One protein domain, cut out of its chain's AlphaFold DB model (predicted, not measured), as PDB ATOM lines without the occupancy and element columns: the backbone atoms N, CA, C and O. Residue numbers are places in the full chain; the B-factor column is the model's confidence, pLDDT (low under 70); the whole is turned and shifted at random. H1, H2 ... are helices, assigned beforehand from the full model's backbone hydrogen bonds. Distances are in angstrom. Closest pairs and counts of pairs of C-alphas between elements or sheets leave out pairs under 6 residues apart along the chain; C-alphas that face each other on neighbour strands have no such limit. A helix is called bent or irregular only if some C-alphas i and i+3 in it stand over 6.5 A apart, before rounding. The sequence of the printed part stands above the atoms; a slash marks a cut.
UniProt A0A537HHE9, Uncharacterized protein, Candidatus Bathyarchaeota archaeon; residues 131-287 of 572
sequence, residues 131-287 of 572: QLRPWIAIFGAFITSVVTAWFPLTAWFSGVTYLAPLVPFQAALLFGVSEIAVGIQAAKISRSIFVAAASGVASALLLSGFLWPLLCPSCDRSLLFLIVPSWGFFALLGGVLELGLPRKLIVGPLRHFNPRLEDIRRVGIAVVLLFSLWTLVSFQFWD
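This is residues 131 to 287 of the 572 residues of an uncharacterized protein of Candidatus Bathyarchaeota archaeon (UniProt A0A537HHE9). Four helices, H1, H4, H5 and H7, make a crossed bundle, with H5 nearest its middle; the short H3 packs on all four toward one end, the kinked H1 runs over H3 and H4, and the long H7 runs past H3 and is apart from H4. H2 packs on H1 and H7, while residues 247 to 260, with H6, stick out. The printed part has 157 residues, seven named helices, H1 to H7 in order, and no named strand: all helix. It is compact, with a radius of gyration of the C-alphas of 16.1 A and spans of 46 by 36 by 25 A.

H1, residues 133 to 157, has a kink of 74 degrees near residue 151. It touches H3, residues 179 to 190, at a shallow tilt of 13 degrees, opposite ways; the closest C-alphas, of Ala 137 and Ala 186, are 4.5 A apart. H1 touches H4, residues 193 to 211, at a steep tilt of 44 degrees; the closest C-alphas, of Phe 142 and Ser 203, are 4.6 A apart. H2, residues 164 to 174, forms a hairpin with H1. H4 and H5, residues 221 to 243, form another, at 34 degrees, only just shallow. H3 touches H5, the closest C-alphas, of Gly 183 and Ala 235, being 3.8 A apart. H7, residues 261 to 285, is apart from H4. H6, residues 252 to 255, touches no helix and is too short for an O i to N i+4 pair. Such pairs are within hydrogen-bond range throughout H3 and H4, in 19 of 21 in H1, 4 of 7 in H2, 16 of 19 in H5 and 18 of 21 in H7.

H1 begins at C-alpha 133 (209.530, 136.111, 159.092) and spans 31.4 A, H4 27.3 A and H5 33.6 A. H7 spans 36.2 A, ending at C-alpha 285 (242.082, 138.581, 136.042). H1, H2 and H7 are irregular: C-alphas 148 and 151 are 8.3 A apart, 165 and 168 7.5 A, 281 and 284 7.3 A.

The farthest C-alphas, of Leu 215 and His 256, are 50.5 A apart. The printed part has no cut and no long link. Confidence is under 70 in 37 residues, among them 245 to 262.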
ATOM      1  N   GLN A 131     205.138 137.391 162.311       87.00
ATOM      2  CA  GLN A 131     205.460 138.826 162.292       87.00
ATOM      3  C   GLN A 131     206.947 139.100 162.018       87.00
ATOM      4  O   GLN A 131     207.292 140.121 161.435       87.00
ATOM      5  N   LEU A 132     207.834 138.181 162.411       87.69
ATOM      6  CA  LEU A 132     209.284 138.337 162.260       87.69
ATOM      7  C   LEU A 132     209.829 137.705 160.973       87.69
ATOM      8  O   LEU A 132     210.927 138.059 160.553       87.69
ATOM      9  N   ARG A 133     209.090 136.789 160.328       89.12
ATOM     10  CA  ARG A 133     209.530 136.111 159.092       89.12
ATOM     11  C   ARG A 133     209.993 137.078 157.992       89.12
ATOM     12  O   ARG A 133     211.054 136.807 157.437       89.12
ATOM     13  N   PRO A 134     209.282 138.183 157.677       91.19
ATOM     14  CA  PRO A 134     209.725 139.103 156.629       91.19
ATOM     15  C   PRO A 134     211.061 139.772 156.961       91.19
ATOM     16  O   PRO A 134     211.941 139.836 156.114       91.19
ATOM     17  N   TRP A 135     211.254 140.184 158.216       90.81
ATOM     18  CA  TRP A 135     212.503 140.798 158.672       90.81
ATOM     19  C   TRP A 135     213.677 139.817 158.661       90.81
ATOM     20  O   TRP A 135     214.770 140.164 158.227       90.81
ATOM     21  N   ILE A 136     213.442 138.566 159.073       91.50
ATOM     22  CA  ILE A 136     214.444 137.492 158.990       91.50
ATOM     23  C   ILE A 136     214.806 137.211 157.526       91.50
ATOM     24  O   ILE A 136     215.974 136.975 157.234       91.50
ATOM     25  N   ALA A 137     213.825 137.241 156.617       92.38
ATOM     26  CA  ALA A 137     214.050 137.048 155.187       92.38
ATOM     27  C   ALA A 137     214.889 138.183 154.582       92.38
ATOM     28  O   ALA A 137     215.867 137.889 153.908       92.38
ATOM     29  N   ILE A 138     214.573 139.448 154.880       93.62
ATOM     30  CA  ILE A 138     215.326 140.615 154.385       93.62
ATOM     31  C   ILE A 138     216.762 140.617 154.925       93.62
ATOM     32  O   ILE A 138     217.711 140.862 154.184       93.62
ATOM     33  N   PHE A 139     216.950 140.315 156.210       93.06
ATOM     34  CA  PHE A 139     218.294 140.268 156.777       93.06
ATOM     35  C   PHE A 139     219.092 139.057 156.259       93.06
ATOM     36  O   PHE A 139     220.257 139.198 155.904       93.06
ATOM     37  N   GLY A 140     218.468 137.880 156.124       92.56
ATOM     38  CA  GLY A 140     219.095 136.709 155.494       92.56
ATOM     39  C   GLY A 140     219.439 136.930 154.017       92.56
ATOM     40  O   GLY A 140     220.473 136.456 153.544       92.56
ATOM     41  N   ALA A 141     218.621 137.712 153.313       91.88
ATOM     42  CA  ALA A 141     218.877 138.149 151.951       91.88
ATOM     43  C   ALA A 141     220.136 139.006 151.853       91.88
ATOM     44  O   ALA A 141     221.013 138.662 151.074       91.88
ATOM     45  N   PHE A 142     220.284 140.028 152.703       93.62
ATOM     46  CA  PHE A 142     221.517 140.819 152.771       93.62
ATOM     47  C   PHE A 142     222.759 139.935 152.982       93.62
ATOM     48  O   PHE A 142     223.729 140.050 152.237       93.62
ATOM     49  N   ILE A 143     222.699 138.993 153.931       94.31
ATOM     50  CA  ILE A 143     223.786 138.037 154.201       94.31
ATOM     51  C   ILE A 143     224.105 137.175 152.968       94.31
ATOM     52  O   ILE A 143     225.269 136.952 152.640       94.31
ATOM     53  N   THR A 144     223.078 136.699 152.264       92.12
ATOM     54  CA  THR A 144     223.242 135.872 151.058       92.12
ATOM     55  C   THR A 144     223.802 136.684 149.885       92.12
ATOM     56  O   THR A 144     224.672 136.188 149.168       92.12
ATOM     57  N   SER A 145     223.376 137.937 149.710       91.56
ATOM     58  CA  SER A 145     223.925 138.846 148.699       91.56
ATOM     59  C   SER A 145     225.395 139.159 148.960       91.56
ATOM     60  O   SER A 145     226.191 139.103 148.028       91.56
ATOM     61  N   VAL A 146     225.796 139.407 150.217       90.69
ATOM     62  CA  VAL A 146     227.218 139.572 150.570       90.69
ATOM     63  C   VAL A 146     228.007 138.341 150.119       90.69
ATOM     64  O   VAL A 146     228.939 138.462 149.337       90.69
ATOM     65  N   VAL A 147     227.597 137.134 150.517       89.00
ATOM     66  CA  VAL A 147     228.342 135.907 150.174       89.00
ATOM     67  C   VAL A 147     228.445 135.670 148.660       89.00
ATOM     68  O   VAL A 147     229.437 135.116 148.195       89.00
ATOM     69  N   THR A 148     227.442 136.078 147.882       85.44
ATOM     70  CA  THR A 148     227.363 135.750 146.448       85.44
ATOM     71  C   THR A 148     227.867 136.845 145.509       85.44
ATOM     72  O   THR A 148     228.252 136.523 144.383       85.44
ATOM     73  N   ALA A 149     227.884 138.107 145.949       84.38
ATOM     74  CA  ALA A 149     228.158 139.267 145.099       84.38
ATOM     75  C   ALA A 149     229.214 140.239 145.658       84.38
ATOM     76  O   ALA A 149     229.503 141.235 144.993       84.38
ATOM     77  N   TRP A 150     229.811 139.972 146.831       83.62
ATOM     78  CA  TRP A 150     230.769 140.885 147.474       83.62
ATOM     79  C   TRP A 150     231.890 141.338 146.546       83.62
ATOM     80  O   TRP A 150     232.008 142.529 146.288       83.62
ATOM     81  N   PHE A 151     232.675 140.400 146.010       78.12
ATOM     82  CA  PHE A 151     233.851 140.732 145.208       78.12
ATOM     83  C   PHE A 151     233.516 141.532 143.937       78.12
ATOM     84  O   PHE A 151     234.096 142.595 143.759       78.12
ATOM     85  N   PRO A 152     232.560 141.133 143.075       78.00
ATOM     86  CA  PRO A 152     232.180 141.947 141.914       78.00
ATOM     87  C   PRO A 152     231.735 143.369 142.261       78.00
ATOM     88  O   PRO A 152     232.054 144.306 141.528       78.00
ATOM     89  N   LEU A 153     230.989 143.524 143.361       79.69
ATOM     90  CA  LEU A 153     230.517 144.827 143.811       79.69
ATOM     91  C   LEU A 153     231.668 145.672 144.338       79.69
ATOM     92  O   LEU A 153     231.795 146.823 143.940       79.69
ATOM     93  N   THR A 154     232.517 145.118 145.198       80.44
ATOM     94  CA  THR A 154     233.658 145.853 145.749       80.44
ATOM     95  C   THR A 154     234.661 146.211 144.660       80.44
ATOM     96  O   THR A 154     235.157 147.329 144.674       80.44
ATOM     97  N   ALA A 155     234.862 145.350 143.655       76.19
ATOM     98  CA  ALA A 155     235.605 145.673 142.433       76.19
ATOM     99  C   ALA A 155     235.069 146.942 141.781       76.19
ATOM    100  O   ALA A 155     235.794 147.917 141.603       76.19
ATOM    101  N   TRP A 156     233.769 146.923 141.471       78.06
ATOM    102  CA  TRP A 156     233.114 148.008 140.768       78.06
ATOM    103  C   TRP A 156     233.188 149.290 141.587       78.06
ATOM    104  O   TRP A 156     233.669 150.282 141.069       78.06
ATOM    105  N   PHE A 157     232.832 149.263 142.874       77.88
ATOM    106  CA  PHE A 157     232.906 150.433 143.757       77.88
ATOM    107  C   PHE A 157     234.329 150.947 144.018       77.88
ATOM    108  O   PHE A 157     234.467 152.097 144.427       77.88
ATOM    109  N   SER A 158     235.361 150.142 143.762       73.12
ATOM    110  CA  SER A 158     236.771 150.542 143.826       73.12
ATOM    111  C   SER A 158     237.365 150.924 142.463       73.12
ATOM    112  O   SER A 158     238.559 151.194 142.376       73.12
ATOM    113  N   GLY A 159     236.567 150.937 141.388       70.69
ATOM    114  CA  GLY A 159     237.031 151.255 140.032       70.69
ATOM    115  C   GLY A 159     237.804 150.130 139.336       70.69
ATOM    116  O   GLY A 159     238.356 150.352 138.261       70.69
ATOM    117  N   VAL A 160     237.817 148.922 139.909       71.88
ATOM    118  CA  VAL A 160     238.504 147.755 139.352       71.88
ATOM    119  C   VAL A 160     237.544 146.925 138.496       71.88
ATOM    120  O   VAL A 160     236.460 146.520 138.927       71.88
ATOM    121  N   THR A 161     237.945 146.646 137.261       68.56
ATOM    122  CA  THR A 161     237.187 145.799 136.328       68.56
ATOM    123  C   THR A 161     237.929 144.501 136.052       68.56
ATOM    124  O   THR A 161     239.121 144.406 136.321       68.56
ATOM    125  N   TYR A 162     237.272 143.489 135.485       68.69
ATOM    126  CA  TYR A 162     238.037 142.412 134.851       68.69
ATOM    127  C   TYR A 162     238.750 142.901 133.584       68.69
ATOM    128  O   TYR A 162     238.355 143.899 132.975       68.69
ATOM    129  N   LEU A 163     239.738 142.126 133.132       65.75
ATOM    130  CA  LEU A 163     240.245 142.202 131.762       65.75
ATOM    131  C   LEU A 163     239.085 142.189 130.752       65.75
ATOM    132  O   LEU A 163     238.100 141.467 130.934       65.75
ATOM    133  N   ALA A 164     239.226 142.945 129.661       66.44
ATOM    134  CA  ALA A 164     238.156 143.217 128.694       66.44
ATOM    135  C   ALA A 164     237.281 142.001 128.286       66.44
ATOM    136  O   ALA A 164     236.057 142.147 128.274       66.44
ATOM    137  N   PRO A 165     237.822 140.788 128.021       68.12
ATOM    138  CA  PRO A 165     237.007 139.622 127.651       68.12
ATOM    139  C   PRO A 165     236.042 139.130 128.743       68.12
ATOM    140  O   PRO A 165     235.095 138.401 128.454       68.12
ATOM    141  N   LEU A 166     236.287 139.493 130.002       70.69
ATOM    142  CA  LEU A 166     235.589 138.974 131.179       70.69
ATOM    143  C   LEU A 166     234.596 139.975 131.786       70.69
ATOM    144  O   LEU A 166     233.807 139.606 132.658       70.69
ATOM    145  N   VAL A 167     234.570 141.214 131.290       73.62
ATOM    146  CA  VAL A 167     233.636 142.268 131.720       73.62
ATOM    147  C   VAL A 167     232.159 141.819 131.700       73.62
ATOM    148  O   VAL A 167     231.450 142.124 132.664       73.62
ATOM    149  N   PRO A 168     231.661 141.038 130.712       80.38
ATOM    150  CA  PRO A 168     230.271 140.568 130.722       80.38
ATOM    151  C   PRO A 168     229.901 139.710 131.943       80.38
ATOM    152  O   PRO A 168     228.765 139.773 132.413       80.38
ATOM    153  N   PHE A 169     230.845 138.936 132.492       75.50
ATOM    154  CA  PHE A 169     230.606 138.124 133.690       75.50
ATOM    155  C   PHE A 169     230.457 138.994 134.943       75.50
ATOM    156  O   PHE A 169     229.561 138.749 135.752       75.50
ATOM    157  N   GLN A 170     231.284 140.038 135.081       76.56
ATOM    158  CA  GLN A 170     231.133 141.033 136.150       76.56
ATOM    159  C   GLN A 170     229.783 141.735 136.046       76.56
ATOM    160  O   GLN A 170     229.078 141.852 137.044       76.56
ATOM    161  N   ALA A 171     229.402 142.149 134.834       81.19
ATOM    162  CA  ALA A 171     228.130 142.809 134.589       81.19
ATOM    163  C   ALA A 171     226.946 141.919 134.999       81.19
ATOM    164  O   ALA A 171     226.079 142.373 135.735       81.19
ATOM    165  N   ALA A 172     226.925 140.640 134.613       84.88
ATOM    166  CA  ALA A 172     225.847 139.720 134.990       84.88
ATOM    167  C   ALA A 172     225.657 139.606 136.517       84.88
ATOM    168  O   ALA A 172     224.529 139.587 137.014       84.88
ATOM    169  N   LEU A 173     226.757 139.583 137.271       81.12
ATOM    170  CA  LEU A 173     226.729 139.580 138.733       81.12
ATOM    171  C   LEU A 173     226.269 140.925 139.307       81.12
ATOM    172  O   LEU A 173     225.428 140.943 140.201       81.12
ATOM    173  N   LEU A 174     226.747 142.043 138.752       83.25
ATOM    174  CA  LEU A 174     226.311 143.390 139.137       83.25
ATOM    175  C   LEU A 174     224.814 143.605 138.891       83.25
ATOM    176  O   LEU A 174     224.153 144.205 139.728       83.25
ATOM    177  N   PHE A 175     224.254 143.072 137.805       86.75
ATOM    178  CA  PHE A 175     222.814 143.102 137.517       86.75
ATOM    179  C   PHE A 175     221.999 142.082 138.336       86.75
ATOM    180  O   PHE A 175     220.785 141.990 138.170       86.75
ATOM    181  N   GLY A 176     222.627 141.334 139.246       84.44
ATOM    182  CA  GLY A 176     221.918 140.570 140.270       84.44
ATOM    183  C   GLY A 176     221.538 139.147 139.881       84.44
ATOM    184  O   GLY A 176     220.620 138.597 140.480       84.44
ATOM    185  N   VAL A 177     222.229 138.493 138.938       88.12
ATOM    186  CA  VAL A 177     221.981 137.061 138.644       88.12
ATOM    187  C   VAL A 177     222.104 136.185 139.906       88.12
ATOM    188  O   VAL A 177     221.350 135.223 140.073       88.12
ATOM    189  N   SER A 178     222.989 136.547 140.841       87.12
ATOM    190  CA  SER A 178     223.122 135.897 142.154       87.12
ATOM    191  C   SER A 178     221.883 136.039 143.046       87.12
ATOM    192  O   SER A 178     221.613 135.164 143.874       87.12
ATOM    193  N   GLU A 179     221.074 137.083 142.850       93.00
ATOM    194  CA  GLU A 179     219.891 137.375 143.665       93.00
ATOM    195  C   GLU A 179     218.768 136.349 143.467       93.00
ATOM    196  O   GLU A 179     217.835 136.286 144.266       93.00
ATOM    197  N   ILE A 180     218.878 135.449 142.485       92.62
ATOM    198  CA  ILE A 180     218.019 134.259 142.403       92.62
ATOM    199  C   ILE A 180     218.118 133.435 143.702       92.62
ATOM    200  O   ILE A 180     217.095 132.987 144.227       92.62
ATOM    201  N   ALA A 181     219.317 133.262 144.274       91.06
ATOM    202  CA  ALA A 181     219.486 132.534 145.537       91.06
ATOM    203  C   ALA A 181     218.874 133.281 146.729       91.06
ATOM    204  O   ALA A 181     218.248 132.661 147.596       91.06
ATOM    205  N   VAL A 182     218.997 134.609 146.732       93.00
ATOM    206  CA  VAL A 182     218.358 135.499 147.709       93.00
ATOM    207  C   VAL A 182     216.842 135.347 147.653       93.00
ATOM    208  O   VAL A 182     216.203 135.107 148.679       93.00
ATOM    209  N   GLY A 183     216.276 135.380 146.448       93.06
ATOM    210  CA  GLY A 183     214.859 135.172 146.191       93.06
ATOM    211  C   GLY A 183     214.341 133.832 146.705       93.06
ATOM    212  O   GLY A 183     213.332 133.787 147.412       93.06
ATOM    213  N   ILE A 184     215.061 132.744 146.414       91.31
ATOM    214  CA  ILE A 184     214.734 131.393 146.898       91.31
ATOM    215  C   ILE A 184     214.730 131.362 148.431       91.31
ATOM    216  O   ILE A 184     213.762 130.904 149.044       91.31
ATOM    217  N   GLN A 185     215.792 131.849 149.079       91.69
ATOM    218  CA  GLN A 185     215.907 131.810 150.539       91.69
ATOM    219  C   GLN A 185     214.830 132.674 151.213       91.69
ATOM    220  O   GLN A 185     214.146 132.210 152.133       91.69
ATOM    221  N   ALA A 186     214.638 133.904 150.733       93.62
ATOM    222  CA  ALA A 186     213.641 134.827 151.254       93.62
ATOM    223  C   ALA A 186     212.221 134.268 151.093       93.62
ATOM    224  O   ALA A 186     211.423 134.340 152.031       93.62
ATOM    225  N   ALA A 187     211.907 133.647 149.953       91.81
ATOM    226  CA  ALA A 187     210.619 133.006 149.709       91.81
ATOM    227  C   ALA A 187     210.387 131.785 150.613       91.81
ATOM    228  O   ALA A 187     209.284 131.627 151.142       91.81
ATOM    229  N   LYS A 188     211.412 130.963 150.879       90.19
ATOM    230  CA  LYS A 188     211.307 129.851 151.846       90.19
ATOM    231  C   LYS A 188     210.971 130.330 153.255       90.19
ATOM    232  O   LYS A 188     210.108 129.750 153.907       90.19
ATOM    233  N   ILE A 189     211.634 131.392 153.717       90.44
ATOM    234  CA  ILE A 189     211.453 131.934 155.074       90.44
ATOM    235  C   ILE A 189     210.108 132.662 155.203       90.44
ATOM    236  O   ILE A 189     209.373 132.460 156.172       90.44
ATOM    237  N   SER A 190     209.789 133.532 154.245       91.38
ATOM    238  CA  SER A 190     208.634 134.435 154.319       91.38
ATOM    239  C   SER A 190     207.337 133.842 153.773       91.38
ATOM    240  O   SER A 190     206.265 134.326 154.130       91.38
ATOM    241  N   ARG A 191     207.427 132.816 152.914       89.19
ATOM    242  CA  ARG A 191     206.321 132.278 152.102       89.19
ATOM    243  C   ARG A 191     205.660 133.327 151.198       89.19
ATOM    244  O   ARG A 191     204.480 133.212 150.876       89.19
ATOM    245  N   SER A 192     206.408 134.351 150.785       89.81
ATOM    246  CA  SER A 192     205.901 135.439 149.949       89.81
ATOM    247  C   SER A 192     206.870 135.801 148.828       89.81
ATOM    248  O   SER A 192     208.030 136.135 149.063       89.81
ATOM    249  N   ILE A 193     206.350 135.805 147.600       89.62
ATOM    250  CA  ILE A 193     207.069 136.245 146.397       89.62
ATOM    251  C   ILE A 193     207.340 137.762 146.448       89.62
ATOM    252  O   ILE A 193     208.389 138.221 146.008       89.62
ATOM    253  N   PHE A 194     206.441 138.544 147.058       91.94
ATOM    254  CA  PHE A 194     206.648 139.984 147.241       91.94
ATOM    255  C   PHE A 194     207.791 140.281 148.209       91.94
ATOM    256  O   PHE A 194     208.590 141.178 147.960       91.94
ATOM    257  N   VAL A 195     207.900 139.505 149.296       92.88
ATOM    258  CA  VAL A 195     209.021 139.645 150.235       92.88
ATOM    259  C   VAL A 195     210.328 139.228 149.568       92.88
ATOM    260  O   VAL A 195     211.343 139.861 149.830       92.88
ATOM    261  N   ALA A 196     210.319 138.235 148.671       93.50
ATOM    262  CA  ALA A 196     211.497 137.876 147.881       93.50
ATOM    263  C   ALA A 196     211.985 139.047 147.007       93.50
ATOM    264  O   ALA A 196     213.145 139.432 147.109       93.50
ATOM    265  N   ALA A 197     211.094 139.684 146.239       94.62
ATOM    266  CA  ALA A 197     211.448 140.854 145.427       94.62
ATOM    267  C   ALA A 197     211.943 142.038 146.280       94.62
ATOM    268  O   ALA A 197     212.982 142.629 145.990       94.62
ATOM    269  N   ALA A 198     211.235 142.350 147.372       95.94
ATOM    270  CA  ALA A 198     211.636 143.406 148.304       95.94
ATOM    271  C   ALA A 198     212.995 143.119 148.959       95.94
ATOM    272  O   ALA A 198     213.749 144.048 149.231       95.94
ATOM    273  N   SER A 199     213.320 141.844 149.181       95.81
ATOM    274  CA  SER A 199     214.604 141.429 149.745       95.81
ATOM    275  C   SER A 199     215.769 141.714 148.797       95.81
ATOM    276  O   SER A 199     216.782 142.208 149.273       95.81
ATOM    277  N   GLY A 200     215.605 141.489 147.485       94.62
ATOM    278  CA  GLY A 200     216.618 141.845 146.477       94.62
ATOM    279  C   GLY A 200     216.830 143.357 146.343       94.62
ATOM    280  O   GLY A 200     217.952 143.839 146.235       94.62
ATOM    281  N   VAL A 201     215.755 144.150 146.417       95.19
ATOM    282  CA  VAL A 201     215.874 145.622 146.437       95.19
ATOM    283  C   VAL A 201     216.574 146.096 147.713       95.19
ATOM    284  O   VAL A 201     217.467 146.940 147.661       95.19
ATOM    285  N   ALA A 202     216.186 145.551 148.869       95.06
ATOM    286  CA  ALA A 202     216.768 145.922 150.151       95.06
ATOM    287  C   ALA A 202     218.250 145.537 150.244       95.06
ATOM    288  O   ALA A 202     219.047 146.347 150.716       95.06
ATOM    289  N   SER A 203     218.637 144.346 149.774       94.25
ATOM    290  CA  SER A 203     220.039 143.918 149.743       94.25
ATOM    291  C   SER A 203     220.879 144.827 148.847       94.25
ATOM    292  O   SER A 203     221.931 145.285 149.292       94.25
ATOM    293  N   ALA A 204     220.383 145.176 147.653       91.94
ATOM    294  CA  ALA A 204     221.057 146.096 146.738       91.94
ATOM    295  C   ALA A 204     221.300 147.468 147.385       91.94
ATOM    296  O   ALA A 204     222.409 147.997 147.323       91.94
ATOM    297  N   LEU A 205     220.280 148.034 148.040       91.31
ATOM    298  CA  LEU A 205     220.374 149.335 148.710       91.31
ATOM    299  C   LEU A 205     221.325 149.306 149.911       91.31
ATOM    300  O   LEU A 205     222.133 150.221 150.065       91.31
ATOM    301  N   LEU A 206     221.257 148.264 150.744       90.94
ATOM    302  CA  LEU A 206     222.133 148.112 151.909       90.94
ATOM    303  C   LEU A 206     223.597 147.948 151.491       90.94
ATOM    304  O   LEU A 206     224.459 148.649 152.019       90.94
ATOM    305  N   LEU A 207     223.876 147.073 150.521       88.94
ATOM    306  CA  LEU A 207     225.223 146.885 149.982       88.94
ATOM    307  C   LEU A 207     225.744 148.160 149.323       88.94
ATOM    308  O   LEU A 207     226.865 148.574 149.602       88.94
ATOM    309  N   SER A 208     224.918 148.824 148.514       86.50
ATOM    310  CA  SER A 208     225.307 150.080 147.869       86.50
ATOM    311  C   SER A 208     225.601 151.168 148.892       86.50
ATOM    312  O   SER A 208     226.592 151.867 148.739       86.50
ATOM    313  N   GLY A 209     224.799 151.297 149.953       86.38
ATOM    314  CA  GLY A 209     225.051 152.253 151.034       86.38
ATOM    315  C   GLY A 209     226.344 151.958 151.795       86.38
ATOM    316  O   GLY A 209     227.081 152.875 152.146       86.38
ATOM    317  N   PHE A 210     226.652 150.678 151.997       84.25
ATOM    318  CA  PHE A 210     227.856 150.229 152.688       84.25
ATOM    319  C   PHE A 210     229.142 150.420 151.861       84.25
ATOM    320  O   PHE A 210     230.212 150.716 152.400       84.25
ATOM    321  N   LEU A 211     229.034 150.289 150.539       85.06
ATOM    322  CA  LEU A 211     230.130 150.500 149.593       85.06
ATOM    323  C   LEU A 211     230.202 151.941 149.071       85.06
ATOM    324  O   LEU A 211     231.227 152.333 148.533       85.06
ATOM    325  N   TRP A 212     229.170 152.761 149.287       83.38
ATOM    326  CA  TRP A 212     229.096 154.157 148.837       83.38
ATOM    327  C   TRP A 212     230.307 155.031 149.199       83.38
ATOM    328  O   TRP A 212     230.683 155.871 148.368       83.38
ATOM    329  N   PRO A 213     230.905 154.886 150.403       79.75
ATOM    330  CA  PRO A 213     232.076 155.666 150.791       79.75
ATOM    331  C   PRO A 213     233.346 155.283 150.030       79.75
ATOM    332  O   PRO A 213     234.283 156.076 150.035       79.75
ATOM    333  N   LEU A 214     233.374 154.118 149.362       74.81
ATOM    334  CA  LEU A 214     234.490 153.771 148.493       74.81
ATOM    335  C   LEU A 214     234.602 154.835 147.411       74.81
ATOM    336  O   LEU A 214     233.647 155.188 146.704       74.81
ATOM    337  N   LEU A 215     235.798 155.396 147.346       65.38
ATOM    338  CA  LEU A 215     236.139 156.416 146.389       65.38
ATOM    339  C   LEU A 215     236.164 155.726 145.005       65.38
ATOM    340  O   LEU A 215     237.046 154.938 144.699       65.38
ATOM    341  N   CYS A 216     235.155 155.989 144.171       63.84
ATOM    342  CA  CYS A 216     235.204 155.731 142.725       63.84
ATOM    343  C   CYS A 216     234.402 156.790 141.957       63.84
ATOM    344  O   CYS A 216     233.238 156.584 141.603       63.84
ATOM    345  N   PRO A 217     234.977 157.977 141.742       50.88
ATOM    346  CA  PRO A 217     234.311 159.057 141.027       50.88
ATOM    347  C   PRO A 217     234.086 158.838 139.527       50.88
ATOM    348  O   PRO A 217     233.274 159.561 138.957       50.88
ATOM    349  N   SER A 218     234.750 157.875 138.873       49.84
ATOM    350  CA  SER A 218     234.387 157.492 137.496       49.84
ATOM    351  C   SER A 218     233.399 156.326 137.430       49.84
ATOM    352  O   SER A 218     232.988 155.941 136.332       49.84
ATOM    353  N   CYS A 219     233.019 155.748 138.568       60.72
ATOM    354  CA  CYS A 219     231.925 154.800 138.603       60.72
ATOM    355  C   CYS A 219     230.640 155.575 138.387       60.72
ATOM    356  O   CYS A 219     230.232 156.375 139.233       60.72
ATOM    357  N   ASP A 220     230.001 155.340 137.246       66.44
ATOM    358  CA  ASP A 220     228.692 155.907 136.986       66.44
ATOM    359  C   ASP A 220     227.675 155.302 137.961       66.44
ATOM    360  O   ASP A 220     227.103 154.232 137.742       66.44
ATOM    361  N   ARG A 221     227.448 156.007 139.072       75.00
ATOM    362  CA  ARG A 221     226.491 155.605 140.104       75.00
ATOM    363  C   ARG A 221     225.053 155.657 139.594       75.00
ATOM    364  O   ARG A 221     224.182 155.079 140.240       75.00
ATOM    365  N   SER A 222     224.790 156.275 138.438       79.12
ATOM    366  CA  SER A 222     223.473 156.210 137.801       79.12
ATOM    367  C   SER A 222     223.105 154.780 137.388       79.12
ATOM    368  O   SER A 222     221.921 154.441 137.370       79.12
ATOM    369  N   LEU A 223     224.091 153.890 137.201       77.06
ATOM    370  CA  LEU A 223     223.840 152.463 136.994       77.06
ATOM    371  C   LEU A 223     223.065 151.825 138.152       77.06
ATOM    372  O   LEU A 223     222.361 150.845 137.925       77.06
ATOM    373  N   LEU A 224     223.091 152.392 139.364       80.69
ATOM    374  CA  LEU A 224     222.266 151.905 140.473       80.69
ATOM    375  C   LEU A 224     220.764 152.005 140.190       80.69
ATOM    376  O   LEU A 224     220.011 151.152 140.664       80.69
ATOM    377  N   PHE A 225     220.324 152.965 139.368       84.62
ATOM    378  CA  PHE A 225     218.927 153.047 138.928       84.62
ATOM    379  C   PHE A 225     218.511 151.853 138.063       84.62
ATOM    380  O   PHE A 225     217.326 151.536 138.005       84.62
ATOM    381  N   LEU A 226     219.467 151.176 137.421       85.62
ATOM    382  CA  LEU A 226     219.236 149.948 136.660       85.62
ATOM    383  C   LEU A 226     219.495 148.697 137.512       85.62
ATOM    384  O   LEU A 226     218.717 147.743 137.467       85.62
ATOM    385  N   ILE A 227     220.549 148.721 138.333       86.88
ATOM    386  CA  ILE A 227     220.972 147.601 139.178       86.88
ATOM    387  C   ILE A 227     219.918 147.292 140.250       86.88
ATOM    388  O   ILE A 227     219.489 146.146 140.361       86.88
ATOM    389  N   VAL A 228     219.427 148.285 140.997       90.88
ATOM    390  CA  VAL A 228     218.495 148.040 142.115       90.88
ATOM    391  C   VAL A 228     217.185 147.370 141.652       90.88
ATOM    392  O   VAL A 228     216.798 146.358 142.244       90.88
ATOM    393  N   PRO A 229     216.506 147.835 140.580       92.75
ATOM    394  CA  PRO A 229     215.346 147.122 140.045       92.75
ATOM    395  C   PRO A 229     215.688 145.729 139.506       92.75
ATOM    396  O   PRO A 229     214.899 144.801 139.691       92.75
ATOM    397  N   SER A 230     216.855 145.560 138.870       93.75
ATOM    398  CA  SER A 230     217.279 144.256 138.344       93.75
ATOM    399  C   SER A 230     217.474 143.214 139.451       93.75
ATOM    400  O   SER A 230     217.000 142.088 139.316       93.75
ATOM    401  N   TRP A 231     218.028 143.608 140.600       94.56
ATOM    402  CA  TRP A 231     218.147 142.749 141.779       94.56
ATOM    403  C   TRP A 231     216.783 142.319 142.313       94.56
ATOM    404  O   TRP A 231     216.552 141.138 142.573       94.56
ATOM    405  N   GLY A 232     215.838 143.262 142.401       95.31
ATOM    406  CA  GLY A 232     214.450 142.954 142.746       95.31
ATOM    407  C   GLY A 232     213.809 141.959 141.773       95.31
ATOM    408  O   GLY A 232     213.099 141.048 142.201       95.31
ATOM    409  N   PHE A 233     214.094 142.088 140.475       95.50
ATOM    410  CA  PHE A 233     213.611 141.176 139.437       95.50
ATOM    411  C   PHE A 233     214.224 139.770 139.541       95.50
ATOM    412  O   PHE A 233     213.487 138.784 139.528       95.50
ATOM    413  N   PHE A 234     215.541 139.634 139.697       94.81
ATOM    414  CA  PHE A 234     216.168 138.315 139.851       94.81
ATOM    415  C   PHE A 234     215.786 137.637 141.175       94.81
ATOM    416  O   PHE A 234     215.539 136.428 141.198       94.81
ATOM    417  N   ALA A 235     215.614 138.402 142.256       95.31
ATOM    418  CA  ALA A 235     215.057 137.881 143.503       95.31
ATOM    419  C   ALA A 235     213.585 137.457 143.354       95.31
ATOM    420  O   ALA A 235     213.168 136.432 143.901       95.31
ATOM    421  N   LEU A 236     212.788 138.184 142.564       94.19
ATOM    422  CA  LEU A 236     211.432 137.769 142.205       94.19
ATOM    423  C   LEU A 236     211.446 136.429 141.454       94.19
ATOM    424  O   LEU A 236     210.682 135.532 141.814       94.19
ATOM    425  N   LEU A 237     212.333 136.270 140.462       91.62
ATOM    426  CA  LEU A 237     212.517 135.005 139.742       91.62
ATOM    427  C   LEU A 237     212.849 133.869 140.713       91.62
ATOM    428  O   LEU A 237     212.191 132.832 140.679       91.62
ATOM    429  N   GLY A 238     213.790 134.077 141.636       90.00
ATOM    430  CA  GLY A 238     214.107 133.106 142.687       90.00
ATOM    431  C   GLY A 238     212.901 132.729 143.554       90.00
ATOM    432  O   GLY A 238     212.667 131.551 143.824       90.00
ATOM    433  N   GLY A 239     212.081 133.708 143.943       89.81
ATOM    434  CA  GLY A 239     210.863 133.456 144.715       89.81
ATOM    435  C   GLY A 239     209.806 132.660 143.944       89.81
ATOM    436  O   GLY A 239     209.164 131.776 144.515       89.81
ATOM    437  N   VAL A 240     209.662 132.921 142.642       88.31
ATOM    438  CA  VAL A 240     208.789 132.153 141.738       88.31
ATOM    439  C   VAL A 240     209.301 130.724 141.550       88.31
ATOM    440  O   VAL A 240     208.498 129.793 141.546       88.31
ATOM    441  N   LEU A 241     210.617 130.523 141.442       85.81
ATOM    442  CA  LEU A 241     211.222 129.189 141.350       85.81
ATOM    443  C   LEU A 241     211.003 128.350 142.616       85.81
ATOM    444  O   LEU A 241     210.986 127.124 142.536       85.81
ATOM    445  N   GLU A 242     210.842 128.988 143.776       87.19
ATOM    446  CA  GLU A 242     210.585 128.284 145.034       87.19
ATOM    447  C   GLU A 242     209.095 128.017 145.285       87.19
ATOM    448  O   GLU A 242     208.735 126.915 145.693       87.19
ATOM    449  N   LEU A 243     208.230 129.016 145.086       84.38
ATOM    450  CA  LEU A 243     206.811 128.950 145.469       84.38
ATOM    451  C   LEU A 243     205.862 128.680 144.288       84.38
ATOM    452  O   LEU A 243     204.674 128.439 144.504       84.38
ATOM    453  N   GLY A 244     206.370 128.707 143.055       76.19
ATOM    454  CA  GLY A 244     205.586 128.627 141.825       76.19
ATOM    455  C   GLY A 244     204.928 129.956 141.432       76.19
ATOM    456  O   GLY A 244     204.816 130.896 142.220       76.19
ATOM    457  N   LEU A 245     204.472 130.044 140.177       68.69
ATOM    458  CA  LEU A 245     203.718 131.200 139.684       68.69
ATOM    459  C   LEU A 245     202.337 131.268 140.361       68.69
ATOM    460  O   LEU A 245     201.605 130.272 140.369       68.69
ATOM    461  N   PRO A 246     201.913 132.439 140.868       62.00
ATOM    462  CA  PRO A 246     200.545 132.624 141.328       62.00
ATOM    463  C   PRO A 246     199.566 132.305 140.192       62.00
ATOM    464  O   PRO A 246     199.700 132.844 139.094       62.00
ATOM    465  N   ARG A 247     198.527 131.496 140.458       55.16
ATOM    466  CA  ARG A 247     197.512 131.101 139.451       55.16
ATOM    467  C   ARG A 247     196.886 132.284 138.689       55.16
ATOM    468  O   ARG A 247     196.410 132.093 137.578       55.16
ATOM    469  N   LYS A 248     196.897 133.490 139.269       52.78
ATOM    470  CA  LYS A 248     196.370 134.731 138.673       52.78
ATOM    471  C   LYS A 248     197.255 135.348 137.574       52.78
ATOM    472  O   LYS A 248     196.761 136.189 136.838       52.78
ATOM    473  N   LEU A 249     198.529 134.958 137.466       54.12
ATOM    474  CA  LEU A 249     199.499 135.489 136.490       54.12
ATOM    475  C   LEU A 249     199.744 134.545 135.298       54.12
ATOM    476  O   LEU A 249     200.507 134.873 134.396       54.12
ATOM    477  N   ILE A 250     199.103 133.371 135.275       56.81
ATOM    478  CA  ILE A 250     199.227 132.402 134.179       56.81
ATOM    479  C   ILE A 250     198.288 132.834 133.046       56.81
ATOM    480  O   ILE A 250     197.090 132.562 133.095       56.81
ATOM    481  N   VAL A 251     198.823 133.507 132.024       52.97
ATOM    482  CA  VAL A 251     198.061 133.952 130.845       52.97
ATOM    483  C   VAL A 251     198.766 133.494 129.560       52.97
ATOM    484  O   VAL A 251     199.984 133.598 129.442       52.97
ATOM    485  N   GLY A 252     198.004 132.981 128.587       59.59
ATOM    486  CA  GLY A 252     198.502 132.658 127.242       59.59
ATOM    487  C   GLY A 252     199.317 131.347 127.120       59.59
ATOM    488  O   GLY A 252     199.081 130.401 127.876       59.59
ATOM    489  N   PRO A 253     200.254 131.246 126.150       49.81
ATOM    490  CA  PRO A 253     200.953 130.001 125.781       49.81
ATOM    491  C   PRO A 253     201.827 129.404 126.901       49.81
ATOM    492  O   PRO A 253     202.149 128.219 126.866       49.81
ATOM    493  N   LEU A 254     202.112 130.176 127.957       50.44
ATOM    494  CA  LEU A 254     202.759 129.717 129.196       50.44
ATOM    495  C   LEU A 254     201.971 128.623 129.939       50.44
ATOM    496  O   LEU A 254     202.536 127.923 130.771       50.44
ATOM    497  N   ARG A 255     200.687 128.422 129.617       51.69
ATOM    498  CA  ARG A 255     199.857 127.335 130.165       51.69
ATOM    499  C   ARG A 255     200.292 125.934 129.698       51.69
ATOM    500  O   ARG A 255     199.938 124.958 130.348       51.69
ATOM    501  N   HIS A 256     201.028 125.846 128.583       51.06
ATOM    502  CA  HIS A 256     201.517 124.591 127.985       51.06
ATOM    503  C   HIS A 256     203.007 124.334 128.255       51.06
ATOM    504  O   HIS A 256     203.505 123.241 127.993       51.06
ATOM    505  N   PHE A 257     203.720 125.319 128.807       48.94
ATOM    506  CA  PHE A 257     205.073 125.133 129.312       48.94
ATOM    507  C   PHE A 257     204.969 124.446 130.678       48.94
ATOM    508  O   PHE A 257     204.719 125.098 131.688       48.94
ATOM    509  N   ASN A 258     205.132 123.121 130.708       51.22
ATOM    510  CA  ASN A 258     205.130 122.337 131.948       51.22
ATOM    511  C   ASN A 258     206.488 121.654 132.235       51.22
ATOM    512  O   ASN A 258     206.520 120.444 132.473       51.22
ATOM    513  N   PRO A 259     207.632 122.370 132.181       55.28
ATOM    514  CA  PRO A 259     208.854 121.848 132.778       55.28
ATOM    515  C   PRO A 259     208.618 121.633 134.278       55.28
ATOM    516  O   PRO A 259     207.966 122.448 134.937       55.28
ATOM    517  N   ARG A 260     209.128 120.529 134.836       62.75
ATOM    518  CA  ARG A 260     209.010 120.278 136.277       62.75
ATOM    519  C   ARG A 260     209.685 121.434 137.014       62.75
ATOM    520  O   ARG A 260     210.825 121.776 136.716       62.75
ATOM    521  N   LEU A 261     208.986 122.026 137.985       66.25
ATOM    522  CA  LEU A 261     209.483 123.160 138.777       66.25
ATOM    523  C   LEU A 261     210.855 122.857 139.415       66.25
ATOM    524  O   LEU A 261     211.697 123.741 139.552       66.25
ATOM    525  N   GLU A 262     211.099 121.583 139.735       69.19
ATOM    526  CA  GLU A 262     212.383 121.071 140.214       69.19
ATOM    527  C   GLU A 262     213.525 121.218 139.198       69.19
ATOM    528  O   GLU A 262     214.625 121.604 139.589       69.19
ATOM    529  N   ASP A 263     213.283 120.960 137.909       71.06
ATOM    530  CA  ASP A 263     214.310 121.048 136.865       71.06
ATOM    531  C   ASP A 263     214.707 122.509 136.618       71.06
ATOM    532  O   ASP A 263     215.893 122.833 136.568       71.06
ATOM    533  N   ILE A 264     213.735 123.427 136.581       71.56
ATOM    534  CA  ILE A 264     214.010 124.866 136.432       71.56
ATOM    535  C   ILE A 264     214.734 125.410 137.668       71.56
ATOM    536  O   ILE A 264     215.678 126.190 137.549       71.56
ATOM    537  N   ARG A 265     214.336 124.973 138.870       74.25
ATOM    538  CA  ARG A 265     215.019 125.347 140.112       74.25
ATOM    539  C   ARG A 265     216.470 124.859 140.123       74.25
ATOM    540  O   ARG A 265     217.343 125.610 140.552       74.25
ATOM    541  N   ARG A 266     216.750 123.647 139.632       77.25
ATOM    542  CA  ARG A 266     218.127 123.139 139.474       77.25
ATOM    543  C   ARG A 266     218.937 123.996 138.507       77.25
ATOM    544  O   ARG A 266     220.068 124.333 138.836       77.25
ATOM    545  N   VAL A 267     218.354 124.401 137.377       78.62
ATOM    546  CA  VAL A 267     219.005 125.314 136.421       78.62
ATOM    547  C   VAL A 267     219.291 126.670 137.066       78.62
ATOM    548  O   VAL A 267     220.413 127.153 136.973       78.62
ATOM    549  N   GLY A 268     218.329 127.258 137.786       77.44
ATOM    550  CA  GLY A 268     218.529 128.526 138.494       77.44
ATOM    551  C   GLY A 268     219.654 128.456 139.531       77.44
ATOM    552  O   GLY A 268     220.508 129.336 139.576       77.44
ATOM    553  N   ILE A 269     219.713 127.374 140.315       81.38
ATOM    554  CA  ILE A 269     220.810 127.141 141.267       81.38
ATOM    555  C   ILE A 269     222.142 126.950 140.530       81.38
ATOM    556  O   ILE A 269     223.143 127.520 140.949       81.38
ATOM    557  N   ALA A 270     222.167 126.187 139.433       82.19
ATOM    558  CA  ALA A 270     223.375 125.973 138.641       82.19
ATOM    559  C   ALA A 270     223.908 127.280 138.037       82.19
ATOM    560  O   ALA A 270     225.115 127.495 138.047       82.19
ATOM    561  N   VAL A 271     223.026 128.173 137.577       84.19
ATOM    562  CA  VAL A 271     223.391 129.513 137.098       84.19
ATOM    563  C   VAL A 271     224.017 130.331 138.224       84.19
ATOM    564  O   VAL A 271     225.110 130.862 138.042       84.19
ATOM    565  N   VAL A 272     223.384 130.391 139.402       82.88
ATOM    566  CA  VAL A 272     223.961 131.111 140.551       82.88
ATOM    567  C   VAL A 272     225.324 130.535 140.925       82.88
ATOM    568  O   VAL A 272     226.274 131.290 141.082       82.88
ATOM    569  N   LEU A 273     225.447 129.208 141.019       80.81
ATOM    570  CA  LEU A 273     226.718 128.556 141.334       80.81
ATOM    571  C   LEU A 273     227.780 128.848 140.275       80.81
ATOM    572  O   LEU A 273     228.904 129.155 140.642       80.81
ATOM    573  N   LEU A 274     227.439 128.798 138.986       83.06
ATOM    574  CA  LEU A 274     228.370 129.112 137.905       83.06
ATOM    575  C   LEU A 274     228.916 130.535 138.054       83.06
ATOM    576  O   LEU A 274     230.128 130.712 138.079       83.06
ATOM    577  N   PHE A 275     228.041 131.531 138.202       79.56
ATOM    578  CA  PHE A 275     228.457 132.931 138.312       79.56
ATOM    579  C   PHE A 275     229.168 133.235 139.641       79.56
ATOM    580  O   PHE A 275     230.170 133.944 139.638       79.56
ATOM    581  N   SER A 276     228.711 132.680 140.767       73.50
ATOM    582  CA  SER A 276     229.344 132.886 142.079       73.50
ATOM    583  C   SER A 276     230.647 132.103 142.266       73.50
ATOM    584  O   SER A 276     231.490 132.541 143.035       73.50
ATOM    585  N   LEU A 277     230.845 130.962 141.601       74.38
ATOM    586  CA  LEU A 277     232.143 130.269 141.587       74.38
ATOM    587  C   LEU A 277     233.102 130.915 140.590       74.38
ATOM    588  O   LEU A 277     234.309 130.918 140.817       74.38
ATOM    589  N   TRP A 278     232.571 131.484 139.503       73.38
ATOM    590  CA  TRP A 278     233.385 132.175 138.513       73.38
ATOM    591  C   TRP A 278     234.186 133.310 139.138       73.38
ATOM    592  O   TRP A 278     235.364 133.416 138.838       73.38
ATOM    593  N   THR A 279     233.605 134.090 140.057       65.62
ATOM    594  CA  THR A 279     234.309 135.190 140.748       65.62
ATOM    595  C   THR A 279     235.579 134.746 141.467       65.62
ATOM    596  O   THR A 279     236.562 135.485 141.461       65.62
ATOM    597  N   LEU A 280     235.570 133.544 142.049       65.62
ATOM    598  CA  LEU A 280     236.726 132.955 142.726       65.62
ATOM    599  C   LEU A 280     237.813 132.569 141.720       65.62
ATOM    600  O   LEU A 280     238.991 132.819 141.950       65.62
ATOM    601  N   VAL A 281     237.419 132.004 140.576       66.69
ATOM    602  CA  VAL A 281     238.349 131.644 139.493       66.69
ATOM    603  C   VAL A 281     238.883 132.895 138.792       66.69
ATOM    604  O   VAL A 281     240.033 132.927 138.361       66.69
ATOM    605  N   SER A 282     238.063 133.941 138.683       64.06
ATOM    606  CA  SER A 282     238.395 135.139 137.927       64.06
ATOM    607  C   SER A 282     239.173 136.188 138.728       64.06
ATOM    608  O   SER A 282     239.561 137.205 138.156       64.06
ATOM    609  N   PHE A 283     239.427 135.962 140.024       62.47
ATOM    610  CA  PHE A 283     240.114 136.909 140.915       62.47
ATOM    611  C   PHE A 283     241.494 137.347 140.396       62.47
ATOM    612  O   PHE A 283     241.867 138.509 140.507       62.47
ATOM    613  N   GLN A 284     242.213 136.450 139.722       61.78
ATOM    614  CA  GLN A 284     243.525 136.745 139.132       61.78
ATOM    615  C   GLN A 284     243.471 137.577 137.837       61.78
ATOM    616  O   GLN A 284     244.513 137.952 137.305       61.78
ATOM    617  N   PHE A 285     242.277 137.857 137.305       65.25
ATOM    618  CA  PHE A 285     242.082 138.581 136.042       65.25
ATOM    619  C   PHE A 285     241.479 139.974 136.247       65.25
ATOM    620  O   PHE A 285     240.797 140.499 135.362       65.25
ATOM    621  N   TRP A 286     241.684 140.553 137.427       70.50
ATOM    622  CA  TRP A 286     241.298 141.928 137.714       70.50
ATOM    623  C   TRP A 286     242.291 142.899 137.062       70.50
ATOM    624  O   TRP A 286     243.466 142.592 136.852       70.50
ATOM    625  N   ASP A 287     241.795 144.078 136.719       65.50
ATOM    626  CA  ASP A 287     242.518 145.177 136.094       65.50
ATOM    627  C   ASP A 287     242.534 146.396 137.023       65.50
ATOM    628  O   ASP A 287     241.754 147.325 136.827       65.50
TER     629      ASP A 287